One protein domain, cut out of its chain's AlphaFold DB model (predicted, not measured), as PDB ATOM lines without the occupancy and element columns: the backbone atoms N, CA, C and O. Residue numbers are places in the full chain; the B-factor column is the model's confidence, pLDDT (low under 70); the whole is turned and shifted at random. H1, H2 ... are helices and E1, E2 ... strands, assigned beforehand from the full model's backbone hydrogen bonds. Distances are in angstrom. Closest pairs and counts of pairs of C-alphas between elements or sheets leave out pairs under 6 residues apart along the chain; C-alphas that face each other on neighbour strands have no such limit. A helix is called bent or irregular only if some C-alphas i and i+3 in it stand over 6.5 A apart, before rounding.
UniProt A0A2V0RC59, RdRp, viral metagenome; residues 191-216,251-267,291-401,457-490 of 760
ATOM      1  N   ASP A 191     -21.137  41.804  44.221       37.94
ATOM      2  CA  ASP A 191     -22.143  41.302  45.163       37.94
ATOM      3  C   ASP A 191     -23.280  40.528  44.453       37.94
ATOM      4  O   ASP A 191     -23.903  39.648  45.036       37.94
ATOM      5  N   ALA A 192     -23.488  40.757  43.148       39.81
ATOM      6  CA  ALA A 192     -24.469  40.049  42.312       39.81
ATOM      7  C   ALA A 192     -24.067  38.608  41.903       39.81
ATOM      8  O   ALA A 192     -24.781  37.974  41.116       39.81
ATOM      9  N   CYS A 193     -22.912  38.107  42.363       43.19
ATOM     10  CA  CYS A 193     -22.412  36.753  42.075       43.19
ATOM     11  C   CYS A 193     -22.542  35.772  43.249       43.19
ATOM     12  O   CYS A 193     -22.336  34.581  43.034       43.19
ATOM     13  N   LEU A 194     -22.928  36.232  44.442       47.22
ATOM     14  CA  LEU A 194     -23.185  35.376  45.600       47.22
ATOM     15  C   LEU A 194     -24.693  35.263  45.840       47.22
ATOM     16  O   LEU A 194     -25.425  36.242  45.674       47.22
ATOM     17  N   ALA A 195     -25.153  34.063  46.197       55.81
ATOM     18  CA  ALA A 195     -26.529  33.848  46.617       55.81
ATOM     19  C   ALA A 195     -26.765  34.682  47.889       55.81
ATOM     20  O   ALA A 195     -26.032  34.516  48.864       55.81
ATOM     21  N   PRO A 196     -27.714  35.632  47.885       68.38
ATOM     22  CA  PRO A 196     -27.711  36.711  48.866       68.38
ATOM     23  C   PRO A 196     -28.217  36.298  50.253       68.38
ATOM     24  O   PRO A 196     -28.085  37.073  51.192       68.38
ATOM     25  N   ILE A 197     -28.822  35.114  50.390       80.00
ATOM     26  CA  ILE A 197     -29.373  34.613  51.655       80.00
ATOM     27  C   ILE A 197     -28.934  33.163  51.854       80.00
ATOM     28  O   ILE A 197     -29.055  32.341  50.941       80.00
ATOM     29  N   ALA A 198     -28.439  32.845  53.050       81.56
ATOM     30  CA  ALA A 198     -28.082  31.479  53.409       81.56
ATOM     31  C   ALA A 198     -29.328  30.569  53.374       81.56
ATOM     32  O   ALA A 198     -30.362  30.943  53.940       81.56
ATOM     33  N   PRO A 199     -29.257  29.390  52.728       82.88
ATOM     34  CA  PRO A 199     -30.339  28.416  52.778       82.88
ATOM     35  C   PRO A 199     -30.664  27.992  54.215       82.88
ATOM     36  O   PRO A 199     -29.786  27.936  55.076       82.88
ATOM     37  N   ASN A 200     -31.925  27.661  54.464       87.00
ATOM     38  CA  ASN A 200     -32.412  27.132  55.736       87.00
ATOM     39  C   ASN A 200     -33.550  26.116  55.489       87.00
ATOM     40  O   ASN A 200     -33.970  25.952  54.341       87.00
ATOM     41  N   PRO A 201     -34.073  25.429  56.524       85.50
ATOM     42  CA  PRO A 201     -35.104  24.398  56.363       85.50
ATOM     43  C   PRO A 201     -36.409  24.844  55.693       85.50
ATOM     44  O   PRO A 201     -37.204  23.987  55.337       85.50
ATOM     45  N   GLY A 202     -36.656  26.147  55.547       84.00
ATOM     46  CA  GLY A 202     -37.816  26.681  54.837       84.00
ATOM     47  C   GLY A 202     -37.475  27.527  53.607       84.00
ATOM     48  O   GLY A 202     -38.385  28.070  52.982       84.00
ATOM     49  N   LEU A 203     -36.189  27.674  53.270       88.44
ATOM     50  CA  LEU A 203     -35.694  28.510  52.179       88.44
ATOM     51  C   LEU A 203     -34.510  27.819  51.485       88.44
ATOM     52  O   LEU A 203     -33.398  27.805  52.010       88.44
ATOM     53  N   TRP A 204     -34.720  27.287  50.284       87.69
ATOM     54  CA  TRP A 204     -33.697  26.559  49.523       87.69
ATOM     55  C   TRP A 204     -33.280  27.334  48.290       87.69
ATOM     56  O   TRP A 204     -34.119  27.898  47.594       87.69
ATOM     57  N   LEU A 205     -31.983  27.333  47.999       86.19
ATOM     58  CA  LEU A 205     -31.469  27.864  46.747       86.19
ATOM     59  C   LEU A 205     -31.703  26.836  45.632       86.19
ATOM     60  O   LEU A 205     -31.097  25.770  45.647       86.19
ATOM     61  N   GLU A 206     -32.553  27.176  44.667       84.25
ATOM     62  CA  GLU A 206     -32.864  26.316  43.515       84.25
ATOM     63  C   GLU A 206     -31.938  26.597  42.325       84.25
ATOM     64  O   GLU A 206     -31.698  25.735  41.484       84.25
ATOM     65  N   GLY A 207     -31.398  27.815  42.238       81.12
ATOM     66  CA  GLY A 207     -30.451  28.183  41.193       81.12
ATOM     67  C   GLY A 207     -30.535  29.652  40.812       81.12
ATOM     68  O   GLY A 207     -30.760  30.524  41.652       81.12
ATOM     69  N   ARG A 208     -30.325  29.938  39.525       76.06
ATOM     70  CA  ARG A 208     -30.279  31.301  38.992       76.06
ATOM     71  C   ARG A 208     -30.892  31.374  37.592       76.06
ATOM     72  O   ARG A 208     -30.600  30.544  36.739       76.06
ATOM     73  N   VAL A 209     -31.700  32.399  37.337       69.12
ATOM     74  CA  VAL A 209     -32.177  32.767  36.001       69.12
ATOM     75  C   VAL A 209     -31.203  33.724  35.310       69.12
ATOM     76  O   VAL A 209     -30.613  34.607  35.931       69.12
ATOM     77  N   ASN A 210     -31.086  33.598  33.987       56.94
ATOM     78  CA  ASN A 210     -30.204  34.423  33.145       56.94
ATOM     79  C   ASN A 210     -30.733  35.846  32.878       56.94
ATOM     80  O   ASN A 210     -30.125  36.613  32.131       56.94
ATOM     81  N   ILE A 211     -31.878  36.207  33.456       52.12
ATOM     82  CA  ILE A 211     -32.505  37.513  33.264       52.12
ATOM     83  C   ILE A 211     -31.957  38.457  34.331       52.12
ATOM     84  O   ILE A 211     -32.069  38.189  35.526       52.12
ATOM     85  N   ALA A 212     -31.370  39.574  33.894       48.59
ATOM     86  CA  ALA A 212     -30.927  40.637  34.786       48.59
ATOM     87  C   ALA A 212     -32.146  41.262  35.484       48.59
ATOM     88  O   ALA A 212     -32.765  42.193  34.977       48.59
ATOM     89  N   HIS A 213     -32.505  40.717  36.643       49.00
ATOM     90  CA  HIS A 213     -33.509  41.272  37.538       49.00
ATOM     91  C   HIS A 213     -32.786  42.030  38.650       49.00
ATOM     92  O   HIS A 213     -31.846  41.506  39.249       49.00
ATOM     93  N   GLY A 214     -33.159  43.277  38.916       48.53
ATOM     94  CA  GLY A 214     -32.481  44.053  39.946       48.53
ATOM     95  C   GLY A 214     -33.050  45.448  40.104       48.53
ATOM     96  O   GLY A 214     -33.289  46.157  39.128       48.53
ATOM     97  N   GLN A 215     -33.258  45.833  41.356       51.22
ATOM     98  CA  GLN A 215     -33.551  47.211  41.712       51.22
ATOM     99  C   GLN A 215     -32.257  48.025  41.727       51.22
ATOM    100  O   GLN A 215     -31.170  47.488  41.942       51.22
ATOM    101  N   LYS A 216     -32.373  49.332  41.475       46.69
ATOM    102  CA  LYS A 216     -31.249  50.260  41.641       46.69
ATOM    103  C   LYS A 216     -30.807  50.273  43.118       46.69
ATOM    104  O   LYS A 216     -31.625  49.948  43.978       46.69
ATOM    105  N   GLY A 251     -33.944  49.123  47.571       74.94
ATOM    106  CA  GLY A 251     -32.883  48.769  46.643       74.94
ATOM    107  C   GLY A 251     -32.330  47.408  47.033       74.94
ATOM    108  O   GLY A 251     -32.693  46.857  48.076       74.94
ATOM    109  N   SER A 252     -31.505  46.822  46.170       73.19
ATOM    110  CA  SER A 252     -31.061  45.426  46.296       73.19
ATOM    111  C   SER A 252     -30.595  45.070  47.709       73.19
ATOM    112  O   SER A 252     -31.110  44.148  48.327       73.19
ATOM    113  N   GLU A 253     -29.674  45.850  48.247       74.88
ATOM    114  CA  GLU A 253     -29.013  45.635  49.521       74.88
ATOM    115  C   GLU A 253     -29.940  45.860  50.719       74.88
ATOM    116  O   GLU A 253     -29.915  45.076  51.665       74.88
ATOM    117  N   THR A 254     -30.803  46.882  50.681       79.88
ATOM    118  CA  THR A 254     -31.694  47.178  51.813       79.88
ATOM    119  C   THR A 254     -32.866  46.211  51.882       79.88
ATOM    120  O   THR A 254     -33.382  45.960  52.969       79.88
ATOM    121  N   LEU A 255     -33.281  45.651  50.743       82.31
ATOM    122  CA  LEU A 255     -34.306  44.615  50.703       82.31
ATOM    123  C   LEU A 255     -33.745  43.248  51.061       82.31
ATOM    124  O   LEU A 255     -34.408  42.513  51.782       82.31
ATOM    125  N   LEU A 256     -32.529  42.923  50.615       82.81
ATOM    126  CA  LEU A 256     -31.848  41.704  51.043       82.81
ATOM    127  C   LEU A 256     -31.569  41.729  52.546       82.81
ATOM    128  O   LEU A 256     -31.825  40.734  53.206       82.81
ATOM    129  N   ALA A 257     -31.166  42.868  53.114       83.19
ATOM    130  CA  ALA A 257     -31.000  43.004  54.559       83.19
ATOM    131  C   ALA A 257     -32.306  42.752  55.341       83.19
ATOM    132  O   ALA A 257     -32.282  42.109  56.388       83.19
ATOM    133  N   ASP A 258     -33.456  43.235  54.855       86.81
ATOM    134  CA  ASP A 258     -34.744  42.921  55.490       86.81
ATOM    135  C   ASP A 258     -35.111  41.446  55.282       86.81
ATOM    136  O   ASP A 258     -35.495  40.776  56.241       86.81
ATOM    137  N   LEU A 259     -34.904  40.918  54.072       86.75
ATOM    138  CA  LEU A 259     -35.243  39.545  53.708       86.75
ATOM    139  C   LEU A 259     -34.391  38.497  54.439       86.75
ATOM    140  O   LEU A 259     -34.929  37.491  54.880       86.75
ATOM    141  N   GLU A 260     -33.095  38.735  54.650       85.75
ATOM    142  CA  GLU A 260     -32.227  37.892  55.490       85.75
ATOM    143  C   GLU A 260     -32.819  37.720  56.889       85.75
ATOM    144  O   GLU A 260     -32.786  36.646  57.478       85.75
ATOM    145  N   THR A 261     -33.398  38.787  57.427       82.81
ATOM    146  CA  THR A 261     -33.925  38.777  58.788       82.81
ATOM    147  C   THR A 261     -35.388  38.304  58.865       82.81
ATOM    148  O   THR A 261     -35.846  37.932  59.948       82.81
ATOM    149  N   THR A 262     -36.134  38.300  57.752       83.06
ATOM    150  CA  THR A 262     -37.481  37.705  57.665       83.06
ATOM    151  C   THR A 262     -37.408  36.238  57.234       83.06
ATOM    152  O   THR A 262     -37.795  35.363  57.999       83.06
ATOM    153  N   ALA A 263     -36.864  35.955  56.053       84.19
ATOM    154  CA  ALA A 263     -36.767  34.622  55.467       84.19
ATOM    155  C   ALA A 263     -35.620  33.777  56.049       84.19
ATOM    156  O   ALA A 263     -35.665  32.554  55.956       84.19
ATOM    157  N   GLY A 264     -34.605  34.387  56.670       81.38
ATOM    158  CA  GLY A 264     -33.551  33.646  57.378       81.38
ATOM    159  C   GLY A 264     -33.978  33.108  58.748       81.38
ATOM    160  O   GLY A 264     -33.298  32.249  59.300       81.38
ATOM    161  N   ASN A 265     -35.104  33.577  59.291       81.19
ATOM    162  CA  ASN A 265     -35.634  33.149  60.584       81.19
ATOM    163  C   ASN A 265     -36.991  32.458  60.381       81.19
ATOM    164  O   ASN A 265     -38.047  33.087  60.485       81.19
ATOM    165  N   TYR A 266     -36.941  31.171  60.037       84.69
ATOM    166  CA  TYR A 266     -38.115  30.340  59.767       84.69
ATOM    167  C   TYR A 266     -38.907  30.028  61.055       84.69
ATOM    168  O   TYR A 266     -38.329  30.019  62.147       84.69
ATOM    169  N   PRO A 267     -40.233  29.802  60.974       84.56
ATOM    170  CA  PRO A 267     -41.017  29.385  62.131       84.56
ATOM    171  C   PRO A 267     -40.627  27.968  62.560       84.56
ATOM    172  O   PRO A 267     -40.598  27.048  61.748       84.56
ATOM    173  N   ARG A 291     -69.941  33.182  56.052       91.62
ATOM    174  CA  ARG A 291     -71.111  32.616  55.372       91.62
ATOM    175  C   ARG A 291     -70.691  31.960  54.067       91.62
ATOM    176  O   ARG A 291     -69.676  32.343  53.485       91.62
ATOM    177  N   HIS A 292     -71.518  31.038  53.583       93.38
ATOM    178  CA  HIS A 292     -71.352  30.478  52.248       93.38
ATOM    179  C   HIS A 292     -71.524  31.556  51.175       93.38
ATOM    180  O   HIS A 292     -72.495  32.316  51.178       93.38
ATOM    181  N   ILE A 293     -70.581  31.595  50.242       93.25
ATOM    182  CA  ILE A 293     -70.647  32.397  49.026       93.25
ATOM    183  C   ILE A 293     -71.266  31.500  47.961       93.25
ATOM    184  O   ILE A 293     -70.733  30.436  47.664       93.25
ATOM    185  N   LEU A 294     -72.411  31.907  47.415       88.75
ATOM    186  CA  LEU A 294     -73.169  31.079  46.470       88.75
ATOM    187  C   LEU A 294     -72.772  31.331  45.013       88.75
ATOM    188  O   LEU A 294     -72.831  30.426  44.189       88.75
ATOM    189  N   SER A 295     -72.382  32.562  44.688       90.94
ATOM    190  CA  SER A 295     -71.951  32.953  43.348       90.94
ATOM    191  C   SER A 295     -71.067  34.197  43.401       90.94
ATOM    192  O   SER A 295     -71.180  35.018  44.316       90.94
ATOM    193  N   ALA A 296     -70.200  34.352  42.400       92.88
ATOM    194  CA  ALA A 296     -69.514  35.604  42.117       92.88
ATOM    195  C   ALA A 296     -69.170  35.714  40.626       92.88
ATOM    196  O   ALA A 296     -68.715  34.750  40.017       92.88
ATOM    197  N   GLU A 297     -69.317  36.915  40.056       92.25
ATOM    198  CA  GLU A 297     -68.981  37.202  38.649       92.25
ATOM    199  C   GLU A 297     -67.526  36.819  38.315       92.25
ATOM    200  O   GLU A 297     -67.233  36.283  37.247       92.25
ATOM    201  N   THR A 298     -66.606  37.043  39.255       93.31
ATOM    202  CA  THR A 298     -65.171  36.805  39.071       93.31
ATOM    203  C   THR A 298     -64.793  35.329  38.968       93.31
ATOM    204  O   THR A 298     -63.669  35.032  38.568       93.31
ATOM    205  N   TRP A 299     -65.682  34.398  39.331       92.81
ATOM    206  CA  TRP A 299     -65.389  32.962  39.323       92.81
ATOM    207  C   TRP A 299     -65.263  32.378  37.922       92.81
ATOM    208  O   TRP A 299     -64.378  31.546  37.718       92.81
ATOM    209  N   GLU A 300     -66.092  32.857  36.993       89.19
ATOM    210  CA  GLU A 300     -66.073  32.481  35.572       89.19
ATOM    211  C   GLU A 300     -65.380  33.528  34.700       89.19
ATOM    212  O   GLU A 300     -64.894  33.215  33.615       89.19
ATOM    213  N   ASN A 301     -65.314  34.779  35.168       93.38
ATOM    214  CA  ASN A 301     -64.758  35.892  34.413       93.38
ATOM    215  C   ASN A 301     -63.599  36.559  35.176       93.38
ATOM    216  O   ASN A 301     -63.807  37.558  35.873       93.38
ATOM    217  N   PRO A 302     -62.352  36.081  35.003       94.25
ATOM    218  CA  PRO A 302     -61.166  36.748  35.544       94.25
ATOM    219  C   PRO A 302     -61.022  38.210  35.097       94.25
ATOM    220  O   PRO A 302     -60.405  39.009  35.797       94.25
ATOM    221  N   GLY A 303     -61.620  38.598  33.965       93.62
ATOM    222  CA  GLY A 303     -61.678  39.986  33.507       93.62
ATOM    223  C   GLY A 303     -62.473  40.920  34.431       93.62
ATOM    224  O   GLY A 303     -62.190  42.118  34.461       93.62
ATOM    225  N   ALA A 304     -63.420  40.395  35.218       95.75
ATOM    226  CA  ALA A 304     -64.207  41.168  36.182       95.75
ATOM    227  C   ALA A 304     -63.434  41.508  37.471       95.75
ATOM    228  O   ALA A 304     -63.885  42.342  38.257       95.75
ATOM    229  N   VAL A 305     -62.263  40.897  37.685       95.44
ATOM    230  CA  VAL A 305     -61.401  41.168  38.841       95.44
ATOM    231  C   VAL A 305     -60.975  42.634  38.857       95.44
ATOM    232  O   VAL A 305     -60.514  43.182  37.850       95.44
ATOM    233  N   LEU A 306     -61.066  43.263  40.028       93.25
ATOM    234  CA  LEU A 306     -60.594  44.628  40.226       93.25
ATOM    235  C   LEU A 306     -59.077  44.653  40.444       93.25
ATOM    236  O   LEU A 306     -58.545  43.977  41.324       93.25
ATOM    237  N   VAL A 307     -58.355  45.463  39.674       90.88
ATOM    238  CA  VAL A 307     -56.895  45.599  39.765       90.88
ATOM    239  C   VAL A 307     -56.475  47.064  39.836       90.88
ATOM    240  O   VAL A 307     -57.220  47.965  39.458       90.88
ATOM    241  N   ASN A 308     -55.255  47.310  40.322       88.62
ATOM    242  CA  ASN A 308     -54.581  48.595  40.151       88.62
ATOM    243  C   ASN A 308     -53.809  48.567  38.817       88.62
ATOM    244  O   ASN A 308     -52.803  47.853  38.732       88.62
ATOM    245  N   PRO A 309     -54.205  49.343  37.788       88.25
ATOM    246  CA  PRO A 309     -53.551  49.311  36.477       88.25
ATOM    247  C   PRO A 309     -52.078  49.745  36.505       88.25
ATOM    248  O   PRO A 309     -51.320  49.424  35.592       88.25
ATOM    249  N   LYS A 310     -51.660  50.487  37.537       85.00
ATOM    250  CA  LYS A 310     -50.287  50.990  37.685       85.00
ATOM    251  C   LYS A 310     -49.352  49.999  38.377       85.00
ATOM    252  O   LYS A 310     -48.146  50.219  38.364       85.00
ATOM    253  N   ALA A 311     -49.884  48.946  38.999       84.31
ATOM    254  CA  ALA A 311     -49.061  47.948  39.672       84.31
ATOM    255  C   ALA A 311     -48.174  47.201  38.666       84.31
ATOM    256  O   ALA A 311     -48.558  47.038  37.506       84.31
ATOM    257  N   SER A 312     -47.010  46.736  39.125       84.19
ATOM    258  CA  SER A 312     -46.083  45.918  38.332       84.19
ATOM    259  C   SER A 312     -46.799  44.716  37.707       84.19
ATOM    260  O   SER A 312     -47.685  44.114  38.323       84.19
ATOM    261  N   SER A 313     -46.431  44.385  36.468       82.44
ATOM    262  CA  SER A 313     -47.014  43.255  35.740       82.44
ATOM    263  C   SER A 313     -46.484  41.895  36.210       82.44
ATOM    264  O   SER A 313     -47.154  40.885  35.991       82.44
ATOM    265  N   GLY A 314     -45.355  41.850  36.921       81.81
ATOM    266  CA  GLY A 314     -44.705  40.591  37.284       81.81
ATOM    267  C   GLY A 314     -43.481  40.279  36.430       81.81
ATOM    268  O   GLY A 314     -43.341  40.805  35.327       81.81
ATOM    269  N   PHE A 315     -42.639  39.366  36.909       76.62
ATOM    270  CA  PHE A 315     -41.468  38.880  36.177       76.62
ATOM    271  C   PHE A 315     -41.831  38.325  34.787       76.62
ATOM    272  O   PHE A 315     -41.173  38.657  33.802       76.62
ATOM    273  N   ASP A 316     -42.926  37.563  34.692       73.44
ATOM    274  CA  ASP A 316     -43.335  36.869  33.461       73.44
ATOM    275  C   ASP A 316     -43.884  37.807  32.376       73.44
ATOM    276  O   ASP A 316     -43.819  37.504  31.186       73.44
ATOM    277  N   LEU A 317     -44.434  38.959  32.775       76.12
ATOM    278  CA  LEU A 317     -45.136  39.879  31.875       76.12
ATOM    279  C   LEU A 317     -44.447  41.236  31.712       76.12
ATOM    280  O   LEU A 317     -44.902  42.043  30.900       76.12
ATOM    281  N   GLN A 318     -43.330  41.486  32.403       72.00
ATOM    282  CA  GLN A 318     -42.587  42.748  32.298       72.00
ATOM    283  C   GLN A 318     -42.164  43.080  30.856       72.00
ATOM    284  O   GLN A 318     -42.138  44.250  30.482       72.00
ATOM    285  N   GLY A 319     -41.879  42.059  30.034       68.81
ATOM    286  CA  GLY A 319     -41.528  42.220  28.617       68.81
ATOM    287  C   GLY A 319     -42.715  42.545  27.703       68.81
ATOM    288  O   GLY A 319     -42.514  43.088  26.622       68.81
ATOM    289  N   VAL A 320     -43.944  42.247  28.138       74.44
ATOM    290  CA  VAL A 320     -45.190  42.598  27.431       74.44
ATOM    291  C   VAL A 320     -45.627  44.014  27.805       74.44
ATOM    292  O   VAL A 320     -46.038  44.801  26.955       74.44
ATOM    293  N   GLY A 321     -45.509  44.356  29.084       74.12
ATOM    294  CA  GLY A 321     -45.719  45.702  29.589       74.12
ATOM    295  C   GLY A 321     -45.236  45.803  31.027       74.12
ATOM    296  O   GLY A 321     -45.451  44.889  31.812       74.12
ATOM    297  N   ALA A 322     -44.616  46.922  31.397       76.31
ATOM    298  CA  ALA A 322     -44.028  47.101  32.730       76.31
ATOM    299  C   ALA A 322     -45.061  47.103  33.882       76.31
ATOM    300  O   ALA A 322     -44.710  46.906  35.042       76.31
ATOM    301  N   ASN A 323     -46.340  47.333  33.576       83.62
ATOM    302  CA  ASN A 323     -47.430  47.392  34.546       83.62
ATOM    303  C   ASN A 323     -48.668  46.629  34.057       83.62
ATOM    304  O   ASN A 323     -48.778  46.270  32.882       83.62
ATOM    305  N   ARG A 324     -49.624  46.413  34.967       87.88
ATOM    306  CA  ARG A 324     -50.886  45.712  34.691       87.88
ATOM    307  C   ARG A 324     -51.689  46.344  33.564       87.88
ATOM    308  O   ARG A 324     -52.372  45.619  32.856       87.88
ATOM    309  N   ARG A 325     -51.594  47.664  33.363       89.50
ATOM    310  CA  ARG A 325     -52.207  48.335  32.210       89.50
ATOM    311  C   ARG A 325     -51.603  47.854  30.894       89.50
ATOM    312  O   ARG A 325     -52.342  47.507  29.982       89.50
ATOM    313  N   GLY A 326     -50.276  47.817  30.808       85.94
ATOM    314  CA  GLY A 326     -49.547  47.355  29.627       85.94
ATOM    315  C   GLY A 326     -49.794  45.881  29.302       85.94
ATOM    316  O   GLY A 326     -49.812  45.512  28.131       85.94
ATOM    317  N   SER A 327     -50.029  45.049  30.322       88.12
ATOM    318  CA  SER A 327     -50.192  43.602  30.163       88.12
ATOM    319  C   SER A 327     -51.639  43.095  30.273       88.12
ATOM    320  O   SER A 327     -51.842  41.886  30.190       88.12
ATOM    321  N   ALA A 328     -52.639  43.972  30.435       90.75
ATOM    322  CA  ALA A 328     -54.003  43.616  30.854       90.75
ATOM    323  C   ALA A 328     -54.640  42.479  30.036       90.75
ATOM    324  O   ALA A 328     -55.070  41.476  30.604       90.75
ATOM    325  N   LEU A 329     -54.630  42.596  28.703       88.81
ATOM    326  CA  LEU A 329     -55.211  41.596  27.797       88.81
ATOM    327  C   LEU A 329     -54.541  40.218  27.927       88.81
ATOM    328  O   LEU A 329     -55.212  39.188  27.899       88.81
ATOM    329  N   HIS A 330     -53.214  40.194  28.071       89.56
ATOM    330  CA  HIS A 330     -52.453  38.953  28.224       89.56
ATOM    331  C   HIS A 330     -52.702  38.331  29.598       89.56
ATOM    332  O   HIS A 330     -52.941  37.130  29.690       89.56
ATOM    333  N   THR A 331     -52.718  39.162  30.644       91.62
ATOM    334  CA  THR A 331     -53.082  38.753  32.001       91.62
ATOM    335  C   THR A 331     -54.453  38.080  32.016       91.62
ATOM    336  O   THR A 331     -54.572  36.978  32.543       91.62
ATOM    337  N   GLN A 332     -55.467  38.703  31.404       93.75
ATOM    338  CA  GLN A 332     -56.830  38.171  31.361       93.75
ATOM    339  C   GLN A 332     -56.876  36.798  30.678       93.75
ATOM    340  O   GLN A 332     -57.315  35.827  31.287       93.75
ATOM    341  N   ARG A 333     -56.369  36.697  29.442       91.19
ATOM    342  CA  ARG A 333     -56.413  35.454  28.652       91.19
ATOM    343  C   ARG A 333     -55.686  34.295  29.331       91.19
ATOM    344  O   ARG A 333     -56.125  33.151  29.255       91.19
ATOM    345  N   LEU A 334     -54.545  34.572  29.962       91.31
ATOM    346  CA  LEU A 334     -53.779  33.548  30.670       91.31
ATOM    347  C   LEU A 334     -54.471  33.148  31.978       91.31
ATOM    348  O   LEU A 334     -54.541  31.958  32.269       91.31
ATOM    349  N   ALA A 335     -55.050  34.099  32.715       92.75
ATOM    350  CA  ALA A 335     -55.824  33.798  33.917       92.75
ATOM    351  C   ALA A 335     -57.072  32.952  33.604       92.75
ATOM    352  O   ALA A 335     -57.338  31.992  34.319       92.75
ATOM    353  N   GLU A 336     -57.787  33.235  32.509       92.88
ATOM    354  CA  GLU A 336     -58.916  32.421  32.020       92.88
ATOM    355  C   GLU A 336     -58.507  30.969  31.754       92.88
ATOM    356  O   GLU A 336     -59.206  30.039  32.157       92.88
ATOM    357  N   ARG A 337     -57.342  30.757  31.129       91.88
ATOM    358  CA  ARG A 337     -56.808  29.408  30.891       91.88
ATOM    359  C   ARG A 337     -56.471  28.686  32.189       91.88
ATOM    360  O   ARG A 337     -56.802  27.511  32.311       91.88
ATOM    361  N   VAL A 338     -55.840  29.375  33.142       91.19
ATOM    362  CA  VAL A 338     -55.499  28.786  34.445       91.19
ATOM    363  C   VAL A 338     -56.765  28.419  35.211       91.19
ATOM    364  O   VAL A 338     -56.872  27.285  35.655       91.19
ATOM    365  N   VAL A 339     -57.747  29.323  35.299       92.69
ATOM    366  CA  VAL A 339     -59.031  29.038  35.961       92.69
ATOM    367  C   VAL A 339     -59.722  27.849  35.301       92.69
ATOM    368  O   VAL A 339     -60.116  26.921  35.993       92.69
ATOM    369  N   LYS A 340     -59.812  27.805  33.966       92.25
ATOM    370  CA  LYS A 340     -60.411  26.660  33.265       92.25
ATOM    371  C   LYS A 340     -59.691  25.341  33.574       92.25
ATOM    372  O   LYS A 340     -60.351  24.319  33.738       92.25
ATOM    373  N   ALA A 341     -58.362  25.355  33.650       89.88
ATOM    374  CA  ALA A 341     -57.572  24.162  33.934       89.88
ATOM    375  C   ALA A 341     -57.738  23.684  35.387       89.88
ATOM    376  O   ALA A 341     -57.935  22.494  35.620       89.88
ATOM    377  N   THR A 342     -57.725  24.604  36.357       90.69
ATOM    378  CA  THR A 342     -57.847  24.272  37.788       90.69
ATOM    379  C   THR A 342     -59.256  23.865  38.192       90.69
ATOM    380  O   THR A 342     -59.426  23.238  39.227       90.69
ATOM    381  N   LYS A 343     -60.274  24.164  37.378       90.88
ATOM    382  CA  LYS A 343     -61.616  23.595  37.553       90.88
ATOM    383  C   LYS A 343     -61.640  22.086  37.313       90.88
ATOM    384  O   LYS A 343     -62.296  21.356  38.046       90.88
ATOM    385  N   ALA A 344     -60.936  21.640  36.274       87.88
ATOM    386  CA  ALA A 344     -61.003  20.268  35.786       87.88
ATOM    387  C   ALA A 344     -60.047  19.312  36.507       87.88
ATOM    388  O   ALA A 344     -60.255  18.102  36.463       87.88
ATOM    389  N   SER A 345     -58.960  19.812  37.099       84.38
ATOM    390  CA  SER A 345     -57.947  18.957  37.725       84.38
ATOM    391  C   SER A 345     -57.172  19.685  38.828       84.38
ATOM    392  O   SER A 345     -56.970  20.903  38.734       84.38
ATOM    393  N   PRO A 346     -56.667  18.957  39.843       83.38
ATOM    394  CA  PRO A 346     -55.813  19.515  40.886       83.38
ATOM    395  C   PRO A 346     -54.427  19.830  40.313       83.38
ATOM    396  O   PRO A 346     -53.537  18.984  40.254       83.38
ATOM    397  N   ILE A 347     -54.238  21.071  39.868       84.94
ATOM    398  CA  ILE A 347     -52.967  21.548  39.318       84.94
ATOM    399  C   ILE A 347     -52.292  22.432  40.361       84.94
ATOM    400  O   ILE A 347     -52.820  23.487  40.714       84.94
ATOM    401  N   ALA A 348     -51.106  22.039  40.823       81.75
ATOM    402  CA  ALA A 348     -50.300  22.881  41.699       81.75
ATOM    403  C   ALA A 348     -49.846  24.157  40.969       81.75
ATOM    404  O   ALA A 348     -49.521  24.141  39.780       81.75
ATOM    405  N   SER A 349     -49.824  25.281  41.678       81.50
ATOM    406  CA  SER A 349     -49.337  26.540  41.130       81.50
ATOM    407  C   SER A 349     -47.811  26.583  41.151       81.50
ATOM    408  O   SER A 349     -47.189  26.334  42.178       81.50
ATOM    409  N   CYS A 350     -47.205  26.968  40.029       67.75
ATOM    410  CA  CYS A 350     -45.771  27.262  39.929       67.75
ATOM    411  C   CYS A 350     -45.520  28.775  39.811       67.75
ATOM    412  O   CYS A 350     -44.588  29.202  39.131       67.75
ATOM    413  N   GLY A 351     -46.401  29.588  40.408       69.56
ATOM    414  CA  GLY A 351     -46.320  31.045  40.357       69.56
ATOM    415  C   GLY A 351     -44.965  31.562  40.840       69.56
ATOM    416  O   GLY A 351     -44.468  31.170  41.899       69.56
ATOM    417  N   VAL A 352     -44.368  32.444  40.042       82.44
ATOM    418  CA  VAL A 352     -43.074  33.050  40.339       82.44
ATOM    419  C   VAL A 352     -43.287  34.326  41.139       82.44
ATOM    420  O   VAL A 352     -43.944  35.270  40.693       82.44
ATOM    421  N   TRP A 353     -42.675  34.368  42.314       87.94
ATOM    422  CA  TRP A 353     -42.668  35.525  43.190       87.94
ATOM    423  C   TRP A 353     -41.424  36.361  42.926       87.94
ATOM    424  O   TRP A 353     -40.369  35.839  42.575       87.94
ATOM    425  N   GLN A 354     -41.519  37.668  43.125       85.69
ATOM    426  CA  GLN A 354     -40.383  38.567  42.955       85.69
ATOM    427  C   GLN A 354     -40.272  39.566  44.099       85.69
ATOM    428  O   GLN A 354     -41.249  39.888  44.784       85.69
ATOM    429  N   LEU A 355     -39.050  40.062  44.289       84.81
ATOM    430  CA  LEU A 355     -38.734  41.019  45.336       84.81
ATOM    431  C   LEU A 355     -39.003  42.459  44.882       84.81
ATOM    432  O   LEU A 355     -38.416  42.995  43.943       84.81
ATOM    433  N   GLY A 356     -39.902  43.100  45.607       83.50
ATOM    434  CA  GLY A 356     -40.172  44.525  45.613       83.50
ATOM    435  C   GLY A 356     -39.799  45.132  46.953       83.50
ATOM    436  O   GLY A 356     -39.329  44.454  47.868       83.50
ATOM    437  N   GLY A 357     -40.066  46.423  47.102       82.38
ATOM    438  CA  GLY A 357     -39.859  47.060  48.385       82.38
ATOM    439  C   GLY A 357     -40.642  48.336  48.570       82.38
ATOM    440  O   GLY A 357     -41.121  48.945  47.616       82.38
ATOM    441  N   ARG A 358     -40.735  48.740  49.833       83.56
ATOM    442  CA  ARG A 358     -41.301  50.015  50.263       83.56
ATOM    443  C   ARG A 358     -40.339  50.720  51.207       83.56
ATOM    444  O   ARG A 358     -39.650  50.081  52.005       83.56
ATOM    445  N   ALA A 359     -40.292  52.042  51.091       84.94
ATOM    446  CA  ALA A 359     -39.451  52.858  51.948       84.94
ATOM    447  C   ALA A 359     -39.833  52.660  53.423       84.94
ATOM    448  O   ALA A 359     -41.007  52.485  53.761       84.94
ATOM    449  N   LYS A 360     -38.834  52.666  54.307       86.75
ATOM    450  CA  LYS A 360     -39.027  52.470  55.747       86.75
ATOM    451  C   LYS A 360     -38.350  53.597  56.513       86.75
ATOM    452  O   LYS A 360     -37.157  53.832  56.338       86.75
ATOM    453  N   ARG A 361     -39.111  54.268  57.381       85.69
ATOM    454  CA  ARG A 361     -38.557  55.184  58.386       85.69
ATOM    455  C   ARG A 361     -37.982  54.345  59.519       85.69
ATOM    456  O   ARG A 361     -38.693  53.512  60.084       85.69
ATOM    457  N   LYS A 362     -36.695  54.507  59.813       83.94
ATOM    458  CA  LYS A 362     -36.028  53.804  60.914       83.94
ATOM    459  C   LYS A 362     -34.964  54.681  61.551       83.94
ATOM    460  O   LYS A 362     -34.377  55.539  60.902       83.94
ATOM    461  N   THR A 363     -34.698  54.398  62.816       83.81
ATOM    462  CA  THR A 363     -33.501  54.863  63.510       83.81
ATOM    463  C   THR A 363     -32.506  53.705  63.455       83.81
ATOM    464  O   THR A 363     -32.764  52.670  64.070       83.81
ATOM    465  N   PRO A 364     -31.457  53.765  62.622       76.06
ATOM    466  CA  PRO A 364     -30.498  52.679  62.511       76.06
ATOM    467  C   PRO A 364     -29.629  52.604  63.769       76.06
ATOM    468  O   PRO A 364     -29.027  53.594  64.183       76.06
ATOM    469  N   GLU A 365     -29.528  51.411  64.347       78.25
ATOM    470  CA  GLU A 365     -28.535  51.123  65.379       78.25
ATOM    471  C   GLU A 365     -27.132  51.112  64.766       78.25
ATOM    472  O   GLU A 365     -26.943  50.697  63.614       78.25
ATOM    473  N   LEU A 366     -26.139  51.555  65.538       74.31
ATOM    474  CA  LEU A 366     -24.734  51.524  65.136       74.31
ATOM    475  C   LEU A 366     -24.318  50.085  64.801       74.31
ATOM    476  O   LEU A 366     -24.450  49.186  65.620       74.31
ATOM    477  N   GLY A 367     -23.824  49.872  63.580       69.44
ATOM    478  CA  GLY A 367     -23.411  48.550  63.090       69.44
ATOM    479  C   GLY A 367     -24.528  47.705  62.461       69.44
ATOM    480  O   GLY A 367     -24.223  46.705  61.816       69.44
ATOM    481  N   SER A 368     -25.798  48.110  62.563       72.44
ATOM    482  CA  SER A 368     -26.910  47.390  61.924       72.44
ATOM    483  C   SER A 368     -26.968  47.621  60.407       72.44
ATOM    484  O   SER A 368     -26.660  48.709  59.909       72.44
ATOM    485  N   LYS A 369     -27.419  46.613  59.644       77.81
ATOM    486  CA  LYS A 369     -27.702  46.779  58.209       77.81
ATOM    487  C   LYS A 369     -28.875  47.758  58.009       77.81
ATOM    488  O   LYS A 369     -29.904  47.705  58.699       77.81
ATOM    489  N   LEU A 370     -28.749  48.670  57.041       80.81
ATOM    490  CA  LEU A 370     -29.882  49.489  56.602       80.81
ATOM    491  C   LEU A 370     -30.874  48.599  55.859       80.81
ATOM    492  O   LEU A 370     -30.492  47.863  54.959       80.81
ATOM    493  N   ALA A 371     -32.144  48.676  56.247       82.75
ATOM    494  CA  ALA A 371     -33.184  47.795  55.740       82.75
ATOM    495  C   ALA A 371     -34.417  48.618  55.358       82.75
ATOM    496  O   ALA A 371     -34.930  49.387  56.179       82.75
ATOM    497  N   ALA A 372     -34.866  48.452  54.116       85.06
ATOM    498  CA  ALA A 372     -36.165  48.907  53.632       85.06
ATOM    499  C   ALA A 372     -37.155  47.746  53.762       85.06
ATOM    500  O   ALA A 372     -36.734  46.603  53.890       85.06
ATOM    501  N   ARG A 373     -38.466  48.000  53.745       85.31
ATOM    502  CA  ARG A 373     -39.440  46.909  53.899       85.31
ATOM    503  C   ARG A 373     -39.475  46.078  52.616       85.31
ATOM    504  O   ARG A 373     -39.889  46.596  51.576       85.31
ATOM    505  N   ALA A 374     -39.069  44.814  52.701       86.75
ATOM    506  CA  ALA A 374     -39.198  43.851  51.617       86.75
ATOM    507  C   ALA A 374     -40.678  43.573  51.330       86.75
ATOM    508  O   ALA A 374     -41.484  43.370  52.240       86.75
ATOM    509  N   ILE A 375     -41.040  43.578  50.050       87.31
ATOM    510  CA  ILE A 375     -42.369  43.199  49.570       87.31
ATOM    511  C   ILE A 375     -42.163  42.056  48.600       87.31
ATOM    512  O   ILE A 375     -41.544  42.237  47.561       87.31
ATOM    513  N   VAL A 376     -42.690  40.884  48.912       88.31
ATOM    514  CA  VAL A 376     -42.624  39.737  48.007       88.31
ATOM    515  C   VAL A 376     -43.968  39.644  47.330       88.31
ATOM    516  O   VAL A 376     -44.974  39.545  48.022       88.31
ATOM    517  N   TYR A 377     -43.998  39.754  46.008       87.25
ATOM    518  CA  TYR A 377     -45.251  39.849  45.275       87.25
ATOM    519  C   TYR A 377     -45.249  38.987  44.025       87.25
ATOM    520  O   TYR A 377     -44.211  38.702  43.429       87.25
ATOM    521  N   ASP A 378     -46.450  38.568  43.664       86.12
ATOM    522  CA  ASP A 378     -46.705  37.639  42.578       86.12
ATOM    523  C   ASP A 378     -46.826  38.352  41.222       86.12
ATOM    524  O   ASP A 378     -47.049  39.570  41.139       86.12
ATOM    525  N   ASN A 379     -46.733  37.581  40.141       86.31
ATOM    526  CA  ASN A 379     -47.043  38.052  38.802       86.31
ATOM    527  C   ASN A 379     -48.541  38.381  38.646       86.31
ATOM    528  O   ASN A 379     -49.404  37.973  39.430       86.31
ATOM    529  N   SER A 380     -48.879  39.147  37.607       89.25
ATOM    530  CA  SER A 380     -50.261  39.607  37.425       89.25
ATOM    531  C   SER A 380     -51.242  38.508  37.048       89.25
ATOM    532  O   SER A 380     -52.421  38.652  37.364       89.25
ATOM    533  N   ILE A 381     -50.793  37.436  36.390       90.88
ATOM    534  CA  ILE A 381     -51.654  36.308  36.002       90.88
ATOM    535  C   ILE A 381     -52.157  35.642  37.274       90.88
ATOM    536  O   ILE A 381     -53.354  35.603  37.539       90.88
ATOM    537  N   SER A 382     -51.221  35.217  38.106       90.12
ATOM    538  CA  SER A 382     -51.477  34.502  39.338       90.12
ATOM    539  C   SER A 382     -52.172  35.382  40.383       90.12
ATOM    540  O   SER A 382     -53.110  34.936  41.041       90.12
ATOM    541  N   ALA A 383     -51.833  36.674  40.463       91.94
ATOM    542  CA  ALA A 383     -52.598  37.617  41.277       91.94
ATOM    543  C   ALA A 383     -54.056  37.767  40.794       91.94
ATOM    544  O   ALA A 383     -54.951  37.972  41.613       91.94
ATOM    545  N   THR A 384     -54.316  37.672  39.486       93.69
ATOM    546  CA  THR A 384     -55.681  37.723  38.936       93.69
ATOM    547  C   THR A 384     -56.441  36.441  39.265       93.69
ATOM    548  O   THR A 384     -57.563  36.534  39.754       93.69
ATOM    549  N   VAL A 385     -55.817  35.269  39.087       94.06
ATOM    550  CA  VAL A 385     -56.401  33.961  39.438       94.06
ATOM    551  C   VAL A 385     -56.787  33.924  40.919       94.06
ATOM    552  O   VAL A 385     -57.958  33.699  41.219       94.06
ATOM    553  N   SER A 386     -55.890  34.299  41.835       94.25
ATOM    554  CA  SER A 386     -56.220  34.393  43.267       94.25
ATOM    555  C   SER A 386     -57.375  35.335  43.555       94.25
ATOM    556  O   SER A 386     -58.257  35.032  44.357       94.25
ATOM    557  N   SER A 387     -57.382  36.490  42.887       95.31
ATOM    558  CA  SER A 387     -58.405  37.510  43.102       95.31
ATOM    559  C   SER A 387     -59.790  37.060  42.642       95.31
ATOM    560  O   SER A 387     -60.775  37.637  43.102       95.31
ATOM    561  N   THR A 388     -59.892  36.019  41.802       95.94
ATOM    562  CA  THR A 388     -61.192  35.426  41.458       95.94
ATOM    563  C   THR A 388     -61.925  34.910  42.690       95.94
ATOM    564  O   THR A 388     -63.143  35.052  42.755       95.94
ATOM    565  N   ILE A 389     -61.196  34.386  43.683       95.88
ATOM    566  CA  ILE A 389     -61.746  33.843  44.933       95.88
ATOM    567  C   ILE A 389     -61.601  34.854  46.075       95.88
ATOM    568  O   ILE A 389     -62.546  35.080  46.835       95.88
ATOM    569  N   SER A 390     -60.441  35.505  46.185       95.56
ATOM    570  CA  SER A 390     -60.138  36.357  47.335       95.56
ATOM    571  C   SER A 390     -60.975  37.640  47.379       95.56
ATOM    572  O   SER A 390     -61.305  38.101  48.470       95.56
ATOM    573  N   GLN A 391     -61.386  38.206  46.234       94.44
ATOM    574  CA  GLN A 391     -62.240  39.403  46.219       94.44
ATOM    575  C   GLN A 391     -63.674  39.116  46.691       94.44
ATOM    576  O   GLN A 391     -64.130  39.825  47.594       94.44
ATOM    577  N   PRO A 392     -64.383  38.086  46.182       94.81
ATOM    578  CA  PRO A 392     -65.671  37.677  46.746       94.81
ATOM    579  C   PRO A 392     -65.585  37.337  48.235       94.81
ATOM    580  O   PRO A 392     -66.423  37.787  49.017       94.81
ATOM    581  N   PHE A 393     -64.537  36.616  48.646       95.25
ATOM    582  CA  PHE A 393     -64.326  36.289  50.054       95.25
ATOM    583  C   PHE A 393     -64.110  37.545  50.902       95.25
ATOM    584  O   PHE A 393     -64.773  37.718  51.920       95.25
ATOM    585  N   SER A 394     -63.275  38.486  50.450       93.25
ATOM    586  CA  SER A 394     -63.085  39.778  51.117       93.25
ATOM    587  C   SER A 394     -64.395  40.560  51.250       93.25
ATOM    588  O   SER A 394     -64.650  41.134  52.306       93.25
ATOM    589  N   THR A 395     -65.250  40.555  50.226       91.56
ATOM    590  CA  THR A 395     -66.583  41.178  50.291       91.56
ATOM    591  C   THR A 395     -67.460  40.527  51.362       91.56
ATOM    592  O   THR A 395     -68.109  41.239  52.131       91.56
ATOM    593  N   MET A 396     -67.439  39.195  51.470       93.81
ATOM    594  CA  MET A 396     -68.144  38.474  52.532       93.81
ATOM    595  C   MET A 396     -67.609  38.870  53.916       93.81
ATOM    596  O   MET A 396     -68.403  39.305  54.750       93.81
ATOM    597  N   VAL A 397     -66.288  38.835  54.135       92.44
ATOM    598  CA  VAL A 397     -65.663  39.220  55.417       92.44
ATOM    599  C   VAL A 397     -66.073  40.637  55.833       92.44
ATOM    600  O   VAL A 397     -66.506  40.853  56.964       92.44
ATOM    601  N   LYS A 398     -66.043  41.588  54.893       89.88
ATOM    602  CA  LYS A 398     -66.466  42.982  55.115       89.88
ATOM    603  C   LYS A 398     -67.928  43.111  55.550       89.88
ATOM    604  O   LYS A 398     -68.284  44.045  56.264       89.88
ATOM    605  N   SER A 399     -68.790  42.196  55.107       87.56
ATOM    606  CA  SER A 399     -70.231  42.253  55.367       87.56
ATOM    607  C   SER A 399     -70.641  41.680  56.730       87.56
ATOM    608  O   SER A 399     -71.597  42.169  57.333       87.56
ATOM    609  N   VAL A 400     -69.933  40.660  57.234       88.19
ATOM    610  CA  VAL A 400     -70.384  39.870  58.396       88.19
ATOM    611  C   VAL A 400     -70.068  40.508  59.752       88.19
ATOM    612  O   VAL A 400     -70.698  40.138  60.743       88.19
ATOM    613  N   LYS A 401     -69.142  41.481  59.802       83.00
ATOM    614  CA  LYS A 401     -68.735  42.199  61.030       83.00
ATOM    615  C   LYS A 401     -68.418  41.231  62.189       83.00
ATOM    616  O   LYS A 401     -69.047  41.268  63.256       83.00
ATOM    617  N   PRO A 457     -68.827  26.916  47.537       94.88
ATOM    618  CA  PRO A 457     -69.731  25.834  47.163       94.88
ATOM    619  C   PRO A 457     -69.064  24.457  47.275       94.88
ATOM    620  O   PRO A 457     -67.841  24.314  47.179       94.88
ATOM    621  N   THR A 458     -69.863  23.419  47.497       91.25
ATOM    622  CA  THR A 458     -69.372  22.038  47.473       91.25
ATOM    623  C   THR A 458     -68.970  21.636  46.050       91.25
ATOM    624  O   THR A 458     -69.397  22.251  45.074       91.25
ATOM    625  N   GLY A 459     -68.122  20.612  45.932       92.00
ATOM    626  CA  GLY A 459     -67.708  20.054  44.645       92.00
ATOM    627  C   GLY A 459     -66.208  20.144  44.380       92.00
ATOM    628  O   GLY A 459     -65.524  21.049  44.862       92.00
ATOM    629  N   GLU A 460     -65.742  19.196  43.570       93.38
ATOM    630  CA  GLU A 460     -64.330  18.964  43.250       93.38
ATOM    631  C   GLU A 460     -63.661  20.179  42.594       93.38
ATOM    632  O   GLU A 460     -62.492  20.461  42.847       93.38
ATOM    633  N   GLU A 461     -64.419  20.970  41.823       93.56
ATOM    634  CA  GLU A 461     -63.936  22.227  41.238       93.56
ATOM    635  C   GLU A 461     -63.291  23.132  42.300       93.56
ATOM    636  O   GLU A 461     -62.192  23.659  42.120       93.56
ATOM    637  N   TRP A 462     -63.984  23.320  43.423       94.12
ATOM    638  CA  TRP A 462     -63.550  24.229  44.477       94.12
ATOM    639  C   TRP A 462     -62.407  23.652  45.299       94.12
ATOM    640  O   TRP A 462     -61.550  24.416  45.744       94.12
ATOM    641  N   ASP A 463     -62.358  22.328  45.448       94.06
ATOM    642  CA  ASP A 463     -61.214  21.638  46.044       94.06
ATOM    643  C   ASP A 463     -59.964  21.873  45.192       94.06
ATOM    644  O   ASP A 463     -58.964  22.388  45.691       94.06
ATOM    645  N   ASN A 464     -60.051  21.626  43.884       93.12
ATOM    646  CA  ASN A 464     -58.943  21.806  42.949       93.12
ATOM    647  C   ASN A 464     -58.448  23.259  42.902       93.12
ATOM    648  O   ASN A 464     -57.242  23.517  42.952       93.12
ATOM    649  N   ARG A 465     -59.370  24.230  42.868       93.38
ATOM    650  CA  ARG A 465     -59.024  25.658  42.876       93.38
ATOM    651  C   ARG A 465     -58.382  26.098  44.192       93.38
ATOM    652  O   ARG A 465     -57.420  26.860  44.155       93.38
ATOM    653  N   ILE A 466     -58.872  25.628  45.341       94.50
ATOM    654  CA  ILE A 466     -58.244  25.942  46.632       94.50
ATOM    655  C   ILE A 466     -56.877  25.271  46.755       94.50
ATOM    656  O   ILE A 466     -55.941  25.931  47.192       94.50
ATOM    657  N   LEU A 467     -56.719  24.019  46.318       92.19
ATOM    658  CA  LEU A 467     -55.419  23.344  46.288       92.19
ATOM    659  C   LEU A 467     -54.413  24.101  45.408       92.19
ATOM    660  O   LEU A 467     -53.258  24.271  45.804       92.19
ATOM    661  N   HIS A 468     -54.850  24.629  44.258       91.88
ATOM    662  CA  HIS A 468     -54.022  25.492  43.415       91.88
ATOM    663  C   HIS A 468     -53.536  26.738  44.172       91.88
ATOM    664  O   HIS A 468     -52.334  27.000  44.232       91.88
ATOM    665  N   GLU A 469     -54.446  27.486  44.799       92.75
ATOM    666  CA  GLU A 469     -54.108  28.703  45.550       92.75
ATOM    667  C   GLU A 469     -53.244  28.419  46.784       92.75
ATOM    668  O   GLU A 469     -52.274  29.132  47.048       92.75
ATOM    669  N   MET A 470     -53.561  27.347  47.506       91.38
ATOM    670  CA  MET A 470     -52.834  26.909  48.689       91.38
ATOM    671  C   MET A 470     -51.409  26.486  48.335       91.38
ATOM    672  O   MET A 470     -50.468  26.961  48.965       91.38
ATOM    673  N   SER A 471     -51.225  25.679  47.282       89.94
ATOM    674  CA  SER A 471     -49.889  25.273  46.821       89.94
ATOM    675  C   SER A 471     -49.011  26.475  46.475       89.94
ATOM    676  O   SER A 471     -47.836  26.485  46.825       89.94
ATOM    677  N   LYS A 472     -49.591  27.532  45.893       87.62
ATOM    678  CA  LYS A 472     -48.881  28.773  45.578       87.62
ATOM    679  C   LYS A 472     -48.396  29.529  46.813       87.62
ATOM    680  O   LYS A 472     -47.313  30.114  46.815       87.62
ATOM    681  N   VAL A 473     -49.264  29.623  47.821       89.12
ATOM    682  CA  VAL A 473     -48.977  30.377  49.044       89.12
ATOM    683  C   VAL A 473     -48.092  29.571  49.979       89.12
ATOM    684  O   VAL A 473     -47.332  30.180  50.712       89.12
ATOM    685  N   ILE A 474     -48.124  28.240  49.950       87.94
ATOM    686  CA  ILE A 474     -47.196  27.403  50.716       87.94
ATOM    687  C   ILE A 474     -45.848  27.373  50.000       87.94
ATOM    688  O   ILE A 474     -44.860  27.835  50.562       87.94
ATOM    689  N   LEU A 475     -45.805  26.955  48.736       88.12
ATOM    690  CA  LEU A 475     -44.577  26.787  47.967       88.12
ATOM    691  C   LEU A 475     -44.342  27.948  46.992       88.12
ATOM    692  O   LEU A 475     -44.982  28.053  45.947       88.12
ATOM    693  N   LYS A 476     -43.372  28.805  47.309       89.44
ATOM    694  CA  LYS A 476     -43.067  30.009  46.525       89.44
ATOM    695  C   LYS A 476     -41.719  29.858  45.846       89.44
ATOM    696  O   LYS A 476     -40.728  29.586  46.517       89.44
ATOM    697  N   PHE A 477     -41.653  30.130  44.549       88.69
ATOM    698  CA  PHE A 477     -40.382  30.313  43.851       88.69
ATOM    699  C   PHE A 477     -40.071  31.808  43.765       88.69
ATOM    700  O   PHE A 477     -40.612  32.517  42.919       88.69
ATOM    701  N   LEU A 478     -39.247  32.298  44.688       88.62
ATOM    702  CA  LEU A 478     -38.862  33.697  44.818       88.62
ATOM    703  C   LEU A 478     -37.624  34.015  43.976       88.62
ATOM    704  O   LEU A 478     -36.545  33.479  44.218       88.62
ATOM    705  N   ILE A 479     -37.767  34.956  43.045       83.94
ATOM    706  CA  ILE A 479     -36.660  35.553  42.301       83.94
ATOM    707  C   ILE A 479     -36.140  36.788  43.043       83.94
ATOM    708  O   ILE A 479     -36.862  37.767  43.259       83.94
ATOM    709  N   LEU A 480     -34.855  36.755  43.389       82.19
ATOM    710  CA  LEU A 480     -34.120  37.852  44.011       82.19
ATOM    711  C   LEU A 480     -33.291  38.642  42.981       82.19
ATOM    712  O   LEU A 480     -33.021  38.151  41.875       82.19
ATOM    713  N   PRO A 481     -32.843  39.865  43.331       73.25
ATOM    714  CA  PRO A 481     -31.899  40.621  42.517       73.25
ATOM    715  C   PRO A 481     -30.674  39.787  42.126       73.25
ATOM    716  O   PRO A 481     -30.163  38.997  42.914       73.25
ATOM    717  N   GLY A 482     -30.211  39.946  40.889       68.94
ATOM    718  CA  GLY A 482     -29.168  39.105  40.298       68.94
ATOM    719  C   GLY A 482     -29.693  37.821  39.648       68.94
ATOM    720  O   GLY A 482     -28.903  37.137  38.997       68.94
ATOM    721  N   GLY A 483     -30.994  37.531  39.763       73.38
ATOM    722  CA  GLY A 483     -31.652  36.377  39.148       73.38
ATOM    723  C   GLY A 483     -31.662  35.121  40.020       73.38
ATOM    724  O   GLY A 483     -31.945  34.048  39.510       73.38
ATOM    725  N   TRP A 484     -31.332  35.200  41.307       80.12
ATOM    726  CA  TRP A 484     -31.331  34.023  42.182       80.12
ATOM    727  C   TRP A 484     -32.742  33.510  42.435       80.12
ATOM    728  O   TRP A 484     -33.629  34.307  42.728       80.12
ATOM    729  N   VAL A 485     -32.938  32.198  42.346       85.25
ATOM    730  CA  VAL A 485     -34.226  31.541  42.572       85.25
ATOM    731  C   VAL A 485     -34.163  30.774  43.879       85.25
ATOM    732  O   VAL A 485     -33.328  29.885  44.043       85.25
ATOM    733  N   TYR A 486     -35.070  31.110  44.785       88.75
ATOM    734  CA  TYR A 486     -35.248  30.411  46.044       88.75
ATOM    735  C   TYR A 486     -36.613  29.750  46.103       88.75
ATOM    736  O   TYR A 486     -37.622  30.368  45.771       88.75
ATOM    737  N   ARG A 487     -36.659  28.519  46.590       89.44
ATOM    738  CA  ARG A 487     -37.889  27.877  47.039       89.44
ATOM    739  C   ARG A 487     -38.140  28.277  48.485       89.44
ATOM    740  O   ARG A 487     -37.246  28.142  49.309       89.44
ATOM    741  N   TRP A 488     -39.334  28.759  48.793       90.12
ATOM    742  CA  TRP A 488     -39.707  29.252  50.118       90.12
ATOM    743  C   TRP A 488     -41.049  28.657  50.553       90.12
ATOM    744  O   TRP A 488     -42.058  28.870  49.879       90.12
ATOM    745  N   THR A 489     -41.064  27.905  51.659       89.25
ATOM    746  CA  THR A 489     -42.220  27.083  52.093       89.25
ATOM    747  C   THR A 489     -43.056  27.665  53.226       89.25
ATOM    748  O   THR A 489     -44.066  27.088  53.609       89.25
ATOM    749  N   PHE A 490     -42.671  28.812  53.776       90.50
ATOM    750  CA  PHE A 490     -43.397  29.449  54.874       90.50
ATOM    751  C   PHE A 490     -43.720  30.903  54.545       90.50
ATOM    752  O   PHE A 490     -43.306  31.435  53.511       90.50
TER     753      PHE A 490
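Overview. This is residues 191 to 216, 251 to 267, 291 to 401 and 457 to 490 of the 760 residues of the protein "RdRp" of viral metagenome (UniProt A0A2V0RC59). A strongly twisted sheet of five strands, with H1 packed on one face, makes one part of this domain, and three helices, H2, H3 and H4, make a second part next to it. In that second part H2 meets both H3 and H4 at wide angles, while E3 and the loop after it lie at the far end of the sheet part. The printed part has 188 residues with four named helices and six named strands, in the order E1 H1 H2 E2 E3 E4 H3 H4 E5 E6, and its class is mixed, helices and strands. The sheet runs E1 E6 E5 E2 E4 and is mixed. The whole is compact, with a radius of gyration of the C-alphas of 18.1 A and spans of 55 by 38 by 30 A.

Along the chain. Find C-alpha 203 at (-35.694, 28.510, 52.179), where E1, residues 203 to 208, begins. The other strands of the sheet are E6, residues 484 to 488, E5, residues 476 to 480, E2, residues 352 to 358 and 19.7 A long, and E4, residues 373 to 378. E3, residues 360 to 362, pairs with no named strand. H1 is residues 252 to 263, 15.3 A. H2, residues 324 to 344, 27.4 A, has a kink of 48 degrees near residue 331 and is irregular, with C-alphas 326 and 329 8.3 A apart. H3, residues 380 to 400, 29.1 A, begins at (-50.261, 39.607, 37.425) and has a kink of 45 degrees near residue 389. H4 is residues 460 to 474, 20.5 A.

Arrangement. Start at the hairpin E5 and E6, antiparallel, where N 478 and O 486 are 2.7 A apart. E1 and E6 are antiparallel, with N 204 and O 487 at 2.8 A. E5 and E2 are parallel, with N 353 and O 477 at 2.8 A; E2 and E4 are antiparallel, with N 356 and O 375 at 2.7 A. H1 is on one face, giving two layers, a helix over a sheet; its closest C-alphas to E4 are Leu 255 and Ala 374, 5.0 A. H4 only grazes the sheet, with residues 472 to 474. H2 touches H3, about perpendicular at 78 degrees, closest at C-alphas Thr 331 and Ile 381, 4.9 A, and H3 does so with residues 380 to 385 alone. H2 touches H4 with residues 339 to 344 alone, closest at C-alphas Lys 343 and Glu 461, 4.6 A, at a steep tilt of 53 degrees, opposite ways. In H4 every O i to N i+4 pair is within hydrogen-bond range; H1 has 7 of 8, H2 14 of 17, H3 15 of 17.

Size, cuts and confidence. The two C-alphas farthest apart, Leu 366 and Gly 459, are 57.1 A apart. Three cuts leave gaps between C-alphas of 5.5 A from 216 to 251, 31.0 A from 267 to 291 and 21.5 A from 401 to 457. Of the links that are printed whole, none is long. Mean pLDDT of the printed part is 83.9; residues 191 to 196 and 209 to 216 are among the 19 under 70.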